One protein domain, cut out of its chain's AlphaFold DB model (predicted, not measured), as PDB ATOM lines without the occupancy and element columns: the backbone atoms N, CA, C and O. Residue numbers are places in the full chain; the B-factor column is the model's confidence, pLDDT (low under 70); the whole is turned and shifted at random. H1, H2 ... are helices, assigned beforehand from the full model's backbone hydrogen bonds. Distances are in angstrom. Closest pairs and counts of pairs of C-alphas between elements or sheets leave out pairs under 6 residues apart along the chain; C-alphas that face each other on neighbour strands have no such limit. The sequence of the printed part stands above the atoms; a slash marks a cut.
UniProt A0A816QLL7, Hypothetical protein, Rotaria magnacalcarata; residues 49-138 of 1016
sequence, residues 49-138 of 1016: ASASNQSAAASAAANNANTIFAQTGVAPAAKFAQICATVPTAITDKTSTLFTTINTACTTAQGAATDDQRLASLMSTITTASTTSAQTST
ATOM      1  N   ALA A  49       4.717 140.788 377.915       46.44
ATOM      2  CA  ALA A  49       5.917 140.121 378.432       46.44
ATOM      3  C   ALA A  49       6.716 139.360 377.351       46.44
ATOM      4  O   ALA A  49       7.944 139.404 377.348       46.44
ATOM      5  N   SER A  50       6.046 138.714 376.390       48.09
ATOM      6  CA  SER A  50       6.705 137.935 375.325       48.09
ATOM      7  C   SER A  50       7.423 138.809 374.287       48.09
ATOM      8  O   SER A  50       8.474 138.417 373.784       48.09
ATOM      9  N   ALA A  51       6.911 140.014 374.014       50.62
ATOM     10  CA  ALA A  51       7.477 140.929 373.020       50.62
ATOM     11  C   ALA A  51       8.834 141.526 373.444       50.62
ATOM     12  O   ALA A  51       9.726 141.682 372.611       50.62
ATOM     13  N   SER A  52       9.022 141.808 374.741       53.03
ATOM     14  CA  SER A  52      10.286 142.350 375.271       53.03
ATOM     15  C   SER A  52      11.439 141.335 375.229       53.03
ATOM     16  O   SER A  52      12.562 141.675 374.860       53.03
ATOM     17  N   ASN A  53      11.149 140.059 375.510       57.72
ATOM     18  CA  ASN A  53      12.147 138.989 375.473       57.72
ATOM     19  C   ASN A  53      12.606 138.661 374.041       57.72
ATOM     20  O   ASN A  53      13.771 138.323 373.831       57.72
ATOM     21  N   GLN A  54      11.726 138.803 373.041       59.59
ATOM     22  CA  GLN A  54      12.072 138.545 371.638       59.59
ATOM     23  C   GLN A  54      12.972 139.638 371.030       59.59
ATOM     24  O   GLN A  54      13.877 139.309 370.260       59.59
ATOM     25  N   SER A  55      12.806 140.916 371.408       62.38
ATOM     26  CA  SER A  55      13.671 141.998 370.898       62.38
ATOM     27  C   SER A  55      15.079 141.967 371.512       62.38
ATOM     28  O   SER A  55      16.070 142.226 370.817       62.38
ATOM     29  N   ALA A  56      15.185 141.590 372.791       63.81
ATOM     30  CA  ALA A  56      16.464 141.405 373.474       63.81
ATOM     31  C   ALA A  56      17.268 140.241 372.863       63.81
ATOM     32  O   ALA A  56      18.461 140.391 372.591       63.81
ATOM     33  N   ALA A  57      16.605 139.116 372.561       65.56
ATOM     34  CA  ALA A  57      17.236 137.960 371.922       65.56
ATOM     35  C   ALA A  57      17.722 138.256 370.487       65.56
ATOM     36  O   ALA A  57      18.834 137.868 370.125       65.56
ATOM     37  N   ALA A  58      16.940 138.994 369.686       68.62
ATOM     38  CA  ALA A  58      17.325 139.379 368.322       68.62
ATOM     39  C   ALA A  58      18.541 140.327 368.294       68.62
ATOM     40  O   ALA A  58      19.426 140.186 367.450       68.62
ATOM     41  N   SER A  59      18.624 141.255 369.254       72.25
ATOM     42  CA  SER A  59      19.745 142.201 369.363       72.25
ATOM     43  C   SER A  59      21.040 141.511 369.816       72.25
ATOM     44  O   SER A  59      22.116 141.781 369.281       72.25
ATOM     45  N   ALA A  60      20.942 140.570 370.763       73.69
ATOM     46  CA  ALA A  60      22.087 139.793 371.239       73.69
ATOM     47  C   ALA A  60      22.672 138.878 370.144       73.69
ATOM     48  O   ALA A  60      23.893 138.804 369.986       73.69
ATOM     49  N   ALA A  61      21.816 138.229 369.344       72.81
ATOM     50  CA  ALA A  61      22.242 137.367 368.239       72.81
ATOM     51  C   ALA A  61      23.027 138.140 367.157       72.81
ATOM     52  O   ALA A  61      24.085 137.682 366.718       72.81
ATOM     53  N   ALA A  62      22.555 139.333 366.777       79.25
ATOM     54  CA  ALA A  62      23.221 140.184 365.788       79.25
ATOM     55  C   ALA A  62      24.580 140.713 366.281       79.25
ATOM     56  O   ALA A  62      25.568 140.684 365.542       79.25
ATOM     57  N   ASN A  63      24.665 141.141 367.544       80.94
ATOM     58  CA  ASN A  63      25.906 141.662 368.123       80.94
ATOM     59  C   ASN A  63      26.997 140.586 368.228       80.94
ATOM     60  O   ASN A  63      28.153 140.844 367.882       80.94
ATOM     61  N   ASN A  64      26.634 139.365 368.629       81.62
ATOM     62  CA  ASN A  64      27.580 138.249 368.702       81.62
ATOM     63  C   ASN A  64      28.104 137.853 367.312       81.62
ATOM     64  O   ASN A  64      29.309 137.653 367.147       81.62
ATOM     65  N   ALA A  65      27.234 137.810 366.297       79.62
ATOM     66  CA  ALA A  65      27.632 137.515 364.919       79.62
ATOM     67  C   ALA A  65      28.596 138.577 364.353       79.62
ATOM     68  O   ALA A  65      29.647 138.235 363.808       79.62
ATOM     69  N   ASN A  66      28.288 139.864 364.549       82.12
ATOM     70  CA  ASN A  66      29.124 140.978 364.087       82.12
ATOM     71  C   ASN A  66      30.495 141.014 364.780       82.12
ATOM     72  O   ASN A  66      31.508 141.277 364.133       82.12
ATOM     73  N   THR A  67      30.542 140.694 366.077       83.88
ATOM     74  CA  THR A  67      31.794 140.657 366.850       83.88
ATOM     75  C   THR A  67      32.740 139.569 366.338       83.88
ATOM     76  O   THR A  67      33.936 139.811 366.191       83.88
ATOM     77  N   ILE A  68      32.215 138.380 366.014       82.62
ATOM     78  CA  ILE A  68      33.019 137.275 365.465       82.62
ATOM     79  C   ILE A  68      33.452 137.583 364.024       82.62
ATOM     80  O   ILE A  68      34.594 137.318 363.640       82.62
ATOM     81  N   PHE A  69      32.580 138.207 363.227       80.62
ATOM     82  CA  PHE A  69      32.907 138.612 361.859       80.62
ATOM     83  C   PHE A  69      34.074 139.619 361.804       80.62
ATOM     84  O   PHE A  69      34.967 139.483 360.960       80.62
ATOM     85  N   ALA A  70      34.122 140.566 362.748       80.56
ATOM     86  CA  ALA A  70      35.123 141.634 362.820       80.56
ATOM     87  C   ALA A  70      36.541 141.189 363.250       80.56
ATOM     88  O   ALA A  70      37.473 141.989 363.177       80.56
ATOM     89  N   GLN A  71      36.751 139.934 363.669       81.94
ATOM     90  CA  GLN A  71      38.068 139.457 364.118       81.94
ATOM     91  C   GLN A  71      39.089 139.398 362.965       81.94
ATOM     92  O   GLN A  71      38.902 138.680 361.983       81.94
ATOM     93  N   THR A  72      40.201 140.123 363.065       68.88
ATOM     94  CA  THR A  72      41.281 140.109 362.063       68.88
ATOM     95  C   THR A  72      42.262 138.961 362.318       68.88
ATOM     96  O   THR A  72      42.695 138.774 363.450       68.88
ATOM     97  N   GLY A  73      42.641 138.204 361.279       71.31
ATOM     98  CA  GLY A  73      43.624 137.106 361.374       71.31
ATOM     99  C   GLY A  73      43.043 135.689 361.502       71.31
ATOM    100  O   GLY A  73      43.802 134.727 361.546       71.31
ATOM    101  N   VAL A  74      41.715 135.541 361.517       77.94
ATOM    102  CA  VAL A  74      41.021 134.239 361.546       77.94
ATOM    103  C   VAL A  74      40.489 133.900 360.154       77.94
ATOM    104  O   VAL A  74      39.846 134.739 359.519       77.94
ATOM    105  N   ALA A  75      40.737 132.673 359.684       78.06
ATOM    106  CA  ALA A  75      40.269 132.214 358.377       78.06
ATOM    107  C   ALA A  75      38.722 132.239 358.281       78.06
ATOM    108  O   ALA A  75      38.050 131.899 359.262       78.06
ATOM    109  N   PRO A  76      38.135 132.577 357.117       76.81
ATOM    110  CA  PRO A  76      36.681 132.681 356.933       76.81
ATOM    111  C   PRO A  76      35.902 131.423 357.350       76.81
ATOM    112  O   PRO A  76      34.858 131.525 357.995       76.81
ATOM    113  N   ALA A  77      36.455 130.235 357.080       75.25
ATOM    114  CA  ALA A  77      35.875 128.953 357.485       75.25
ATOM    115  C   ALA A  77      35.794 128.779 359.016       75.25
ATOM    116  O   ALA A  77      34.815 128.239 359.536       75.25
ATOM    117  N   ALA A  78      36.786 129.282 359.758       78.75
ATOM    118  CA  ALA A  78      36.795 129.231 361.220       78.75
ATOM    119  C   ALA A  78      35.798 130.230 361.830       78.75
ATOM    120  O   ALA A  78      35.087 129.884 362.775       78.75
ATOM    121  N   LYS A  79      35.660 131.428 361.240       82.06
ATOM    122  CA  LYS A  79      34.621 132.400 361.634       82.06
ATOM    123  C   LYS A  79      33.217 131.841 361.426       82.06
ATOM    124  O   LYS A  79      32.365 131.977 362.299       82.06
ATOM    125  N   PHE A  80      32.991 131.175 360.293       82.00
ATOM    126  CA  PHE A  80      31.718 130.529 359.982       82.00
ATOM    127  C   PHE A  80      31.347 129.472 361.036       82.00
ATOM    128  O   PHE A  80      30.249 129.510 361.595       82.00
ATOM    129  N   ALA A  81      32.284 128.579 361.373       79.25
ATOM    130  CA  ALA A  81      32.072 127.553 362.395       79.25
ATOM    131  C   ALA A  81      31.776 128.160 363.780       79.25
ATOM    132  O   ALA A  81      30.878 127.699 364.487       79.25
ATOM    133  N   GLN A  82      32.483 129.231 364.151       81.81
ATOM    134  CA  GLN A  82      32.309 129.900 365.440       81.81
ATOM    135  C   GLN A  82      30.958 130.629 365.550       81.81
ATOM    136  O   GLN A  82      30.314 130.567 366.601       81.81
ATOM    137  N   ILE A  83      30.486 131.260 364.468       83.12
ATOM    138  CA  ILE A  83      29.159 131.898 364.414       83.12
ATOM    139  C   ILE A  83      28.054 130.847 364.564       83.12
ATOM    140  O   ILE A  83      27.159 131.016 365.395       83.12
ATOM    141  N   CYS A  84      28.141 129.731 363.835       81.56
ATOM    142  CA  CYS A  84      27.130 128.674 363.903       81.56
ATOM    143  C   CYS A  84      27.115 127.905 365.235       81.56
ATOM    144  O   CYS A  84      26.089 127.327 365.583       81.56
ATOM    145  N   ALA A  85      28.198 127.944 366.018       80.75
ATOM    146  CA  ALA A  85      28.217 127.406 367.379       80.75
ATOM    147  C   ALA A  85      27.659 128.391 368.428       80.75
ATOM    148  O   ALA A  85      26.945 127.990 369.350       80.75
ATOM    149  N   THR A  86      27.975 129.684 368.295       80.19
ATOM    150  CA  THR A  86      27.752 130.686 369.359       80.19
ATOM    151  C   THR A  86      26.399 131.392 369.253       80.19
ATOM    152  O   THR A  86      25.785 131.728 370.262       80.19
ATOM    153  N   VAL A  87      25.904 131.641 368.037       79.75
ATOM    154  CA  VAL A  87      24.684 132.444 367.834       79.75
ATOM    155  C   VAL A  87      23.399 131.652 368.128       79.75
ATOM    156  O   VAL A  87      22.552 132.180 368.849       79.75
ATOM    157  N   PRO A  88      23.229 130.390 367.681       78.44
ATOM    158  CA  PRO A  88      22.029 129.610 368.004       78.44
ATOM    159  C   PRO A  88      21.917 129.253 369.492       78.44
ATOM    160  O   PRO A  88      20.813 129.151 370.020       78.44
ATOM    161  N   THR A  89      23.046 129.078 370.186       76.62
ATOM    162  CA  THR A  89      23.078 128.747 371.621       76.62
ATOM    163  C   THR A  89      22.688 129.925 372.515       76.62
ATOM    164  O   THR A  89      22.182 129.705 373.613       76.62
ATOM    165  N   ALA A  90      22.852 131.162 372.039       71.94
ATOM    166  CA  ALA A  90      22.462 132.374 372.759       71.94
ATOM    167  C   ALA A  90      20.943 132.653 372.744       71.94
ATOM    168  O   ALA A  90      20.471 133.499 373.502       71.94
ATOM    169  N   ILE A  91      20.166 131.961 371.900       73.88
ATOM    170  CA  ILE A  91      18.712 132.146 371.790       73.88
ATOM    171  C   ILE A  91      18.007 131.131 372.701       73.88
ATOM    172  O   ILE A  91      18.058 129.924 372.475       73.88
ATOM    173  N   THR A  92      17.329 131.626 373.737       66.69
ATOM    174  CA  THR A  92      16.657 130.796 374.753       66.69
ATOM    175  C   THR A  92      15.379 130.122 374.242       66.69
ATOM    176  O   THR A  92      15.088 128.996 374.642       66.69
ATOM    177  N   ASP A  93      14.640 130.761 373.328       70.44
ATOM    178  CA  ASP A  93      13.430 130.201 372.711       70.44
ATOM    179  C   ASP A  93      13.737 129.506 371.372       70.44
ATOM    180  O   ASP A  93      13.809 130.129 370.305       70.44
ATOM    181  N   LYS A  94      13.877 128.177 371.441       70.94
ATOM    182  CA  LYS A  94      14.184 127.301 370.296       70.94
ATOM    183  C   LYS A  94      13.010 127.094 369.330       70.94
ATOM    184  O   LYS A  94      13.192 126.456 368.297       70.94
ATOM    185  N   THR A  95      11.820 127.606 369.650       64.00
ATOM    186  CA  THR A  95      10.640 127.532 368.766       64.00
ATOM    187  C   THR A  95      10.428 128.807 367.949       64.00
ATOM    188  O   THR A  95       9.590 128.832 367.049       64.00
ATOM    189  N   SER A  96      11.215 129.854 368.221       70.25
ATOM    190  CA  SER A  96      11.121 131.139 367.531       70.25
ATOM    191  C   SER A  96      11.507 131.049 366.048       70.25
ATOM    192  O   SER A  96      12.411 130.306 365.653       70.25
ATOM    193  N   THR A  97      10.854 131.865 365.214       70.69
ATOM    194  CA  THR A  97      11.171 132.001 363.779       70.69
ATOM    195  C   THR A  97      12.605 132.488 363.547       70.69
ATOM    196  O   THR A  97      13.235 132.105 362.562       70.69
ATOM    197  N   LEU A  98      13.152 133.274 364.481       77.88
ATOM    198  CA  LEU A  98      14.552 133.702 364.496       77.88
ATOM    199  C   LEU A  98      15.502 132.495 364.618       77.88
ATOM    200  O   LEU A  98      16.420 132.348 363.812       77.88
ATOM    201  N   PHE A  99      15.260 131.604 365.587       80.25
ATOM    202  CA  PHE A  99      16.094 130.423 365.817       80.25
ATOM    203  C   PHE A  99      16.045 129.444 364.639       80.25
ATOM    204  O   PHE A  99      17.091 129.003 364.160       80.25
ATOM    205  N   THR A 100      14.852 129.134 364.123       78.94
ATOM    206  CA  THR A 100      14.701 128.191 363.002       78.94
ATOM    207  C   THR A 100      15.350 128.712 361.719       78.94
ATOM    208  O   THR A 100      16.018 127.944 361.023       78.94
ATOM    209  N   THR A 101      15.243 130.015 361.438       79.56
ATOM    210  CA  THR A 101      15.859 130.644 360.256       79.56
ATOM    211  C   THR A 101      17.387 130.654 360.344       79.56
ATOM    212  O   THR A 101      18.057 130.285 359.381       79.56
ATOM    213  N   ILE A 102      17.953 131.011 361.505       80.19
ATOM    214  CA  ILE A 102      19.414 131.036 361.711       80.19
ATOM    215  C   ILE A 102      19.995 129.615 361.677       80.19
ATOM    216  O   ILE A 102      21.021 129.383 361.036       80.19
ATOM    217  N   ASN A 103      19.323 128.646 362.303       81.94
ATOM    218  CA  ASN A 103      19.780 127.257 362.317       81.94
ATOM    219  C   ASN A 103      19.738 126.632 360.910       81.94
ATOM    220  O   ASN A 103      20.689 125.974 360.492       81.94
ATOM    221  N   THR A 104      18.684 126.922 360.138       80.00
ATOM    222  CA  THR A 104      18.569 126.477 358.738       80.00
ATOM    223  C   THR A 104      19.612 127.150 357.839       80.00
ATOM    224  O   THR A 104      20.165 126.510 356.944       80.00
ATOM    225  N   ALA A 105      19.946 128.423 358.076       77.12
ATOM    226  CA  ALA A 105      21.008 129.110 357.336       77.12
ATOM    227  C   ALA A 105      22.389 128.487 357.609       77.12
ATOM    228  O   ALA A 105      23.164 128.284 356.672       77.12
ATOM    229  N   CYS A 106      22.664 128.100 358.858       76.75
ATOM    230  CA  CYS A 106      23.891 127.396 359.236       76.75
ATOM    231  C   CYS A 106      24.029 126.010 358.583       76.75
ATOM    232  O   CYS A 106      25.144 125.606 358.250       76.75
ATOM    233  N   THR A 107      22.923 125.296 358.345       72.94
ATOM    234  CA  THR A 107      22.946 124.001 357.642       72.94
ATOM    235  C   THR A 107      22.983 124.152 356.119       72.94
ATOM    236  O   THR A 107      23.668 123.391 355.444       72.94
ATOM    237  N   THR A 108      22.293 125.150 355.555       67.44
ATOM    238  CA  THR A 108      22.169 125.332 354.092       67.44
ATOM    239  C   THR A 108      23.427 125.950 353.472       67.44
ATOM    240  O   THR A 108      23.803 125.613 352.349       67.44
ATOM    241  N   ALA A 109      24.142 126.805 354.212       59.53
ATOM    242  CA  ALA A 109      25.378 127.437 353.742       59.53
ATOM    243  C   ALA A 109      26.573 126.463 353.602       59.53
ATOM    244  O   ALA A 109      27.611 126.850 353.066       59.53
ATOM    245  N   GLN A 110      26.428 125.188 353.990       58.31
ATOM    246  CA  GLN A 110      27.442 124.144 353.770       58.31
ATOM    247  C   GLN A 110      27.608 123.748 352.283       58.31
ATOM    248  O   GLN A 110      28.597 123.106 351.934       58.31
ATOM    249  N   GLY A 111      26.693 124.161 351.390       57.22
ATOM    250  CA  GLY A 111      26.682 123.789 349.965       57.22
ATOM    251  C   GLY A 111      27.237 124.802 348.944       57.22
ATOM    252  O   GLY A 111      27.180 124.514 347.752       57.22
ATOM    253  N   ALA A 112      27.749 125.982 349.335       53.97
ATOM    254  CA  ALA A 112      28.189 127.024 348.375       53.97
ATOM    255  C   ALA A 112      29.674 126.903 347.942       53.97
ATOM    256  O   ALA A 112      30.440 126.219 348.607       53.97
ATOM    257  N   ALA A 113      30.103 127.561 346.855       59.09
ATOM    258  CA  ALA A 113      31.381 127.274 346.174       59.09
ATOM    259  C   ALA A 113      32.669 127.895 346.779       59.09
ATOM    260  O   ALA A 113      33.750 127.380 346.508       59.09
ATOM    261  N   THR A 114      32.599 128.964 347.591       72.12
ATOM    262  CA  THR A 114      33.775 129.576 348.264       72.12
ATOM    263  C   THR A 114      33.457 130.008 349.702       72.12
ATOM    264  O   THR A 114      32.335 130.428 349.991       72.12
ATOM    265  N   ASP A 115      34.431 129.919 350.616       73.00
ATOM    266  CA  ASP A 115      34.208 130.141 352.058       73.00
ATOM    267  C   ASP A 115      33.869 131.599 352.424       73.00
ATOM    268  O   ASP A 115      33.088 131.833 353.349       73.00
ATOM    269  N   ASP A 116      34.352 132.582 351.659       72.31
ATOM    270  CA  ASP A 116      33.993 133.996 351.853       72.31
ATOM    271  C   ASP A 116      32.539 134.291 351.455       72.31
ATOM    272  O   ASP A 116      31.829 135.026 352.147       72.31
ATOM    273  N   GLN A 117      32.053 133.669 350.376       72.00
ATOM    274  CA  GLN A 117      30.657 133.808 349.950       72.00
ATOM    275  C   GLN A 117      29.695 133.146 350.946       72.00
ATOM    276  O   GLN A 117      28.610 133.676 351.196       72.00
ATOM    277  N   ARG A 118      30.106 132.031 351.567       75.94
ATOM    278  CA  ARG A 118      29.345 131.361 352.639       75.94
ATOM    279  C   ARG A 118      29.181 132.262 353.858       75.94
ATOM    280  O   ARG A 118      28.069 132.412 354.364       75.94
ATOM    281  N   LEU A 119      30.272 132.888 354.303       79.00
ATOM    282  CA  LEU A 119      30.268 133.775 355.463       79.00
ATOM    283  C   LEU A 119      29.433 135.042 355.211       79.00
ATOM    284  O   LEU A 119      28.630 135.424 356.063       79.00
ATOM    285  N   ALA A 120      29.560 135.653 354.030       77.94
ATOM    286  CA  ALA A 120      28.784 136.839 353.659       77.94
ATOM    287  C   ALA A 120      27.276 136.545 353.542       77.94
ATOM    288  O   ALA A 120      26.453 137.321 354.035       77.94
ATOM    289  N   SER A 121      26.904 135.404 352.947       77.62
ATOM    290  CA  SER A 121      25.500 134.985 352.861       77.62
ATOM    291  C   SER A 121      24.909 134.712 354.243       77.62
ATOM    292  O   SER A 121      23.795 135.156 354.515       77.62
ATOM    293  N   LEU A 122      25.651 134.037 355.130       82.69
ATOM    294  CA  LEU A 122      25.207 133.761 356.498       82.69
ATOM    295  C   LEU A 122      24.962 135.062 357.278       82.69
ATOM    296  O   LEU A 122      23.913 135.219 357.902       82.69
ATOM    297  N   MET A 123      25.890 136.019 357.197       82.19
ATOM    298  CA  MET A 123      25.761 137.316 357.872       82.19
ATOM    299  C   MET A 123      24.584 138.139 357.343       82.19
ATOM    300  O   MET A 123      23.861 138.753 358.133       82.19
ATOM    301  N   SER A 124      24.341 138.116 356.031       80.06
ATOM    302  CA  SER A 124      23.179 138.776 355.423       80.06
ATOM    303  C   SER A 124      21.858 138.169 355.915       80.06
ATOM    304  O   SER A 124      20.947 138.898 356.323       80.06
ATOM    305  N   THR A 125      21.766 136.836 355.980       79.88
ATOM    306  CA  THR A 125      20.574 136.139 356.486       79.88
ATOM    307  C   THR A 125      20.346 136.393 357.979       79.88
ATOM    308  O   THR A 125      19.215 136.675 358.370       79.88
ATOM    309  N   ILE A 126      21.399 136.373 358.808       81.19
ATOM    310  CA  ILE A 126      21.307 136.675 360.250       81.19
ATOM    311  C   ILE A 126      20.859 138.124 360.479       81.19
ATOM    312  O   ILE A 126      19.971 138.375 361.298       81.19
ATOM    313  N   THR A 127      21.426 139.074 359.731       78.94
ATOM    314  CA  THR A 127      21.072 140.498 359.838       78.94
ATOM    315  C   THR A 127      19.622 140.730 359.418       78.94
ATOM    316  O   THR A 127      18.869 141.400 360.127       78.94
ATOM    317  N   THR A 128      19.184 140.105 358.322       79.38
ATOM    318  CA  THR A 128      17.801 140.209 357.835       79.38
ATOM    319  C   THR A 128      16.813 139.595 358.831       79.38
ATOM    320  O   THR A 128      15.868 140.265 359.238       79.38
ATOM    321  N   ALA A 129      17.066 138.373 359.317       75.44
ATOM    322  CA  ALA A 129      16.187 137.682 360.267       75.44
ATOM    323  C   ALA A 129      16.056 138.420 361.615       75.44
ATOM    324  O   ALA A 129      14.959 138.493 362.185       75.44
ATOM    325  N   SER A 130      17.154 139.008 362.103       74.94
ATOM    326  CA  SER A 130      17.170 139.802 363.341       74.94
ATOM    327  C   SER A 130      16.396 141.114 363.181       74.94
ATOM    328  O   SER A 130      15.637 141.497 364.072       74.94
ATOM    329  N   THR A 131      16.502 141.758 362.014       70.44
ATOM    330  CA  THR A 131      15.787 143.010 361.710       70.44
ATOM    331  C   THR A 131      14.284 142.773 361.521       70.44
ATOM    332  O   THR A 131      13.472 143.518 362.067       70.44
ATOM    333  N   THR A 132      13.887 141.698 360.829       69.00
ATOM    334  CA  THR A 132      12.471 141.321 360.668       69.00
ATOM    335  C   THR A 132      11.826 140.969 362.011       69.00
ATOM    336  O   THR A 132      10.714 141.415 362.299       69.00
ATOM    337  N   SER A 133      12.535 140.246 362.884       63.16
ATOM    338  CA  SER A 133      12.024 139.910 364.222       63.16
ATOM    339  C   SER A 133      11.878 141.150 365.117       63.16
ATOM    340  O   SER A 133      10.881 141.268 365.827       63.16
ATOM    341  N   ALA A 134      12.795 142.123 365.018       59.88
ATOM    342  CA  ALA A 134      12.699 143.406 365.724       59.88
ATOM    343  C   ALA A 134      11.551 144.307 365.213       59.88
ATOM    344  O   ALA A 134      10.966 145.066 365.984       59.88
ATOM    345  N   GLN A 135      11.185 144.212 363.931       53.28
ATOM    346  CA  GLN A 135      10.052 144.956 363.357       53.28
ATOM    347  C   GLN A 135       8.688 144.328 363.687       53.28
ATOM    348  O   GLN A 135       7.680 145.033 363.786       53.28
ATOM    349  N   THR A 136       8.642 143.013 363.915       48.25
ATOM    350  CA  THR A 136       7.389 142.298 364.220       48.25
ATOM    351  C   THR A 136       6.849 142.646 365.622       48.25
ATOM    352  O   THR A 136       5.646 142.554 365.855       48.25
ATOM    353  N   SER A 137       7.685 143.163 366.538       48.69
ATOM    354  CA  SER A 137       7.250 143.659 367.859       48.69
ATOM    355  C   SER A 137       6.575 145.039 367.852       48.69
ATOM    356  O   SER A 137       5.992 145.429 368.859       48.69
ATOM    357  N   THR A 138       6.610 145.780 366.738       40.12
ATOM    358  CA  THR A 138       5.979 147.114 366.630       40.12
ATOM    359  C   THR A 138       4.586 147.113 365.994       40.12
ATOM    360  O   THR A 138       3.919 148.144 365.999       40.12
TER     361      THR A 138
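AT A GLANCE: This is residues 49 to 138 of the 1016 residues of the protein "Hypothetical protein" of Rotaria magnacalcarata (UniProt A0A816QLL7). Four helices make an elongated up-and-down bundle, each running against the one before it, in which the long helix H4 packs on the other three, H1, H2 and H3, and the shorter H2 packs on residues 64 to 69 of H1 and residues 115 to 119 of H4. The chain makes two helical hairpins, H1 with H2 and H3 with H4. The printed part has 90 residues, with four named helices in the order H1 H2 H3 H4 and no named strand; the class is all helix. It is compact, with a radius of gyration of the C-alphas of 12.9 A, and spans 41 by 25 by 20 A.

HOW THE PARTS SIT: H1, residues 49 to 69, touches H2, residues 76 to 86, with residues 64 to 69 alone; the closest C-alphas, of Ala 65 and Ile 83, are 5.8 A apart. This hairpin has a shallow tilt of 24 degrees, opposite ways. H4, residues 115 to 136, is the hub. It touches H1 at a shallow tilt of 21 degrees, opposite ways, the closest C-alphas being those of Ala 58 and Ser 130, 5.0 A. It touches H2 with residues 115 to 119 alone, Phe 80 and Leu 119 having the closest C-alphas, 5.7 A. H3, residues 97 to 111, forms a hairpin with H4 at 13 degrees, a shallow tilt; the closest C-alphas are those of Ala 109 and Arg 118, 5.7 A. H3 is close to but not clearly touching H1 and H2, the closest C-alphas being Ala 58 and Leu 98 at 7.4 A, and Cys 84 and Cys 106 at 5.8 A. Every O i to N i+4 pair is within hydrogen-bond range in H2 and H4, with 16 of 17 in H1 and 9 of 11 in H3.

IN THESE COORDINATES: H1 begins at C-alpha 49 (5.917, 140.121, 378.432) and is 31.7 A long. H2 is 15.4 A and H3 22.3 A long. H4, 31.9 A, ends at C-alpha 136 (7.389, 142.298, 364.220).

THE WHOLE: The C-alphas farthest apart, of Ala 49 and Ala 113, are 43.1 A apart. The printed part has no cut and no long link. The mean pLDDT of the printed part is 72.1, and 26 residues are under 70, among them 49 to 58, 108 to 113 and 132 to 138.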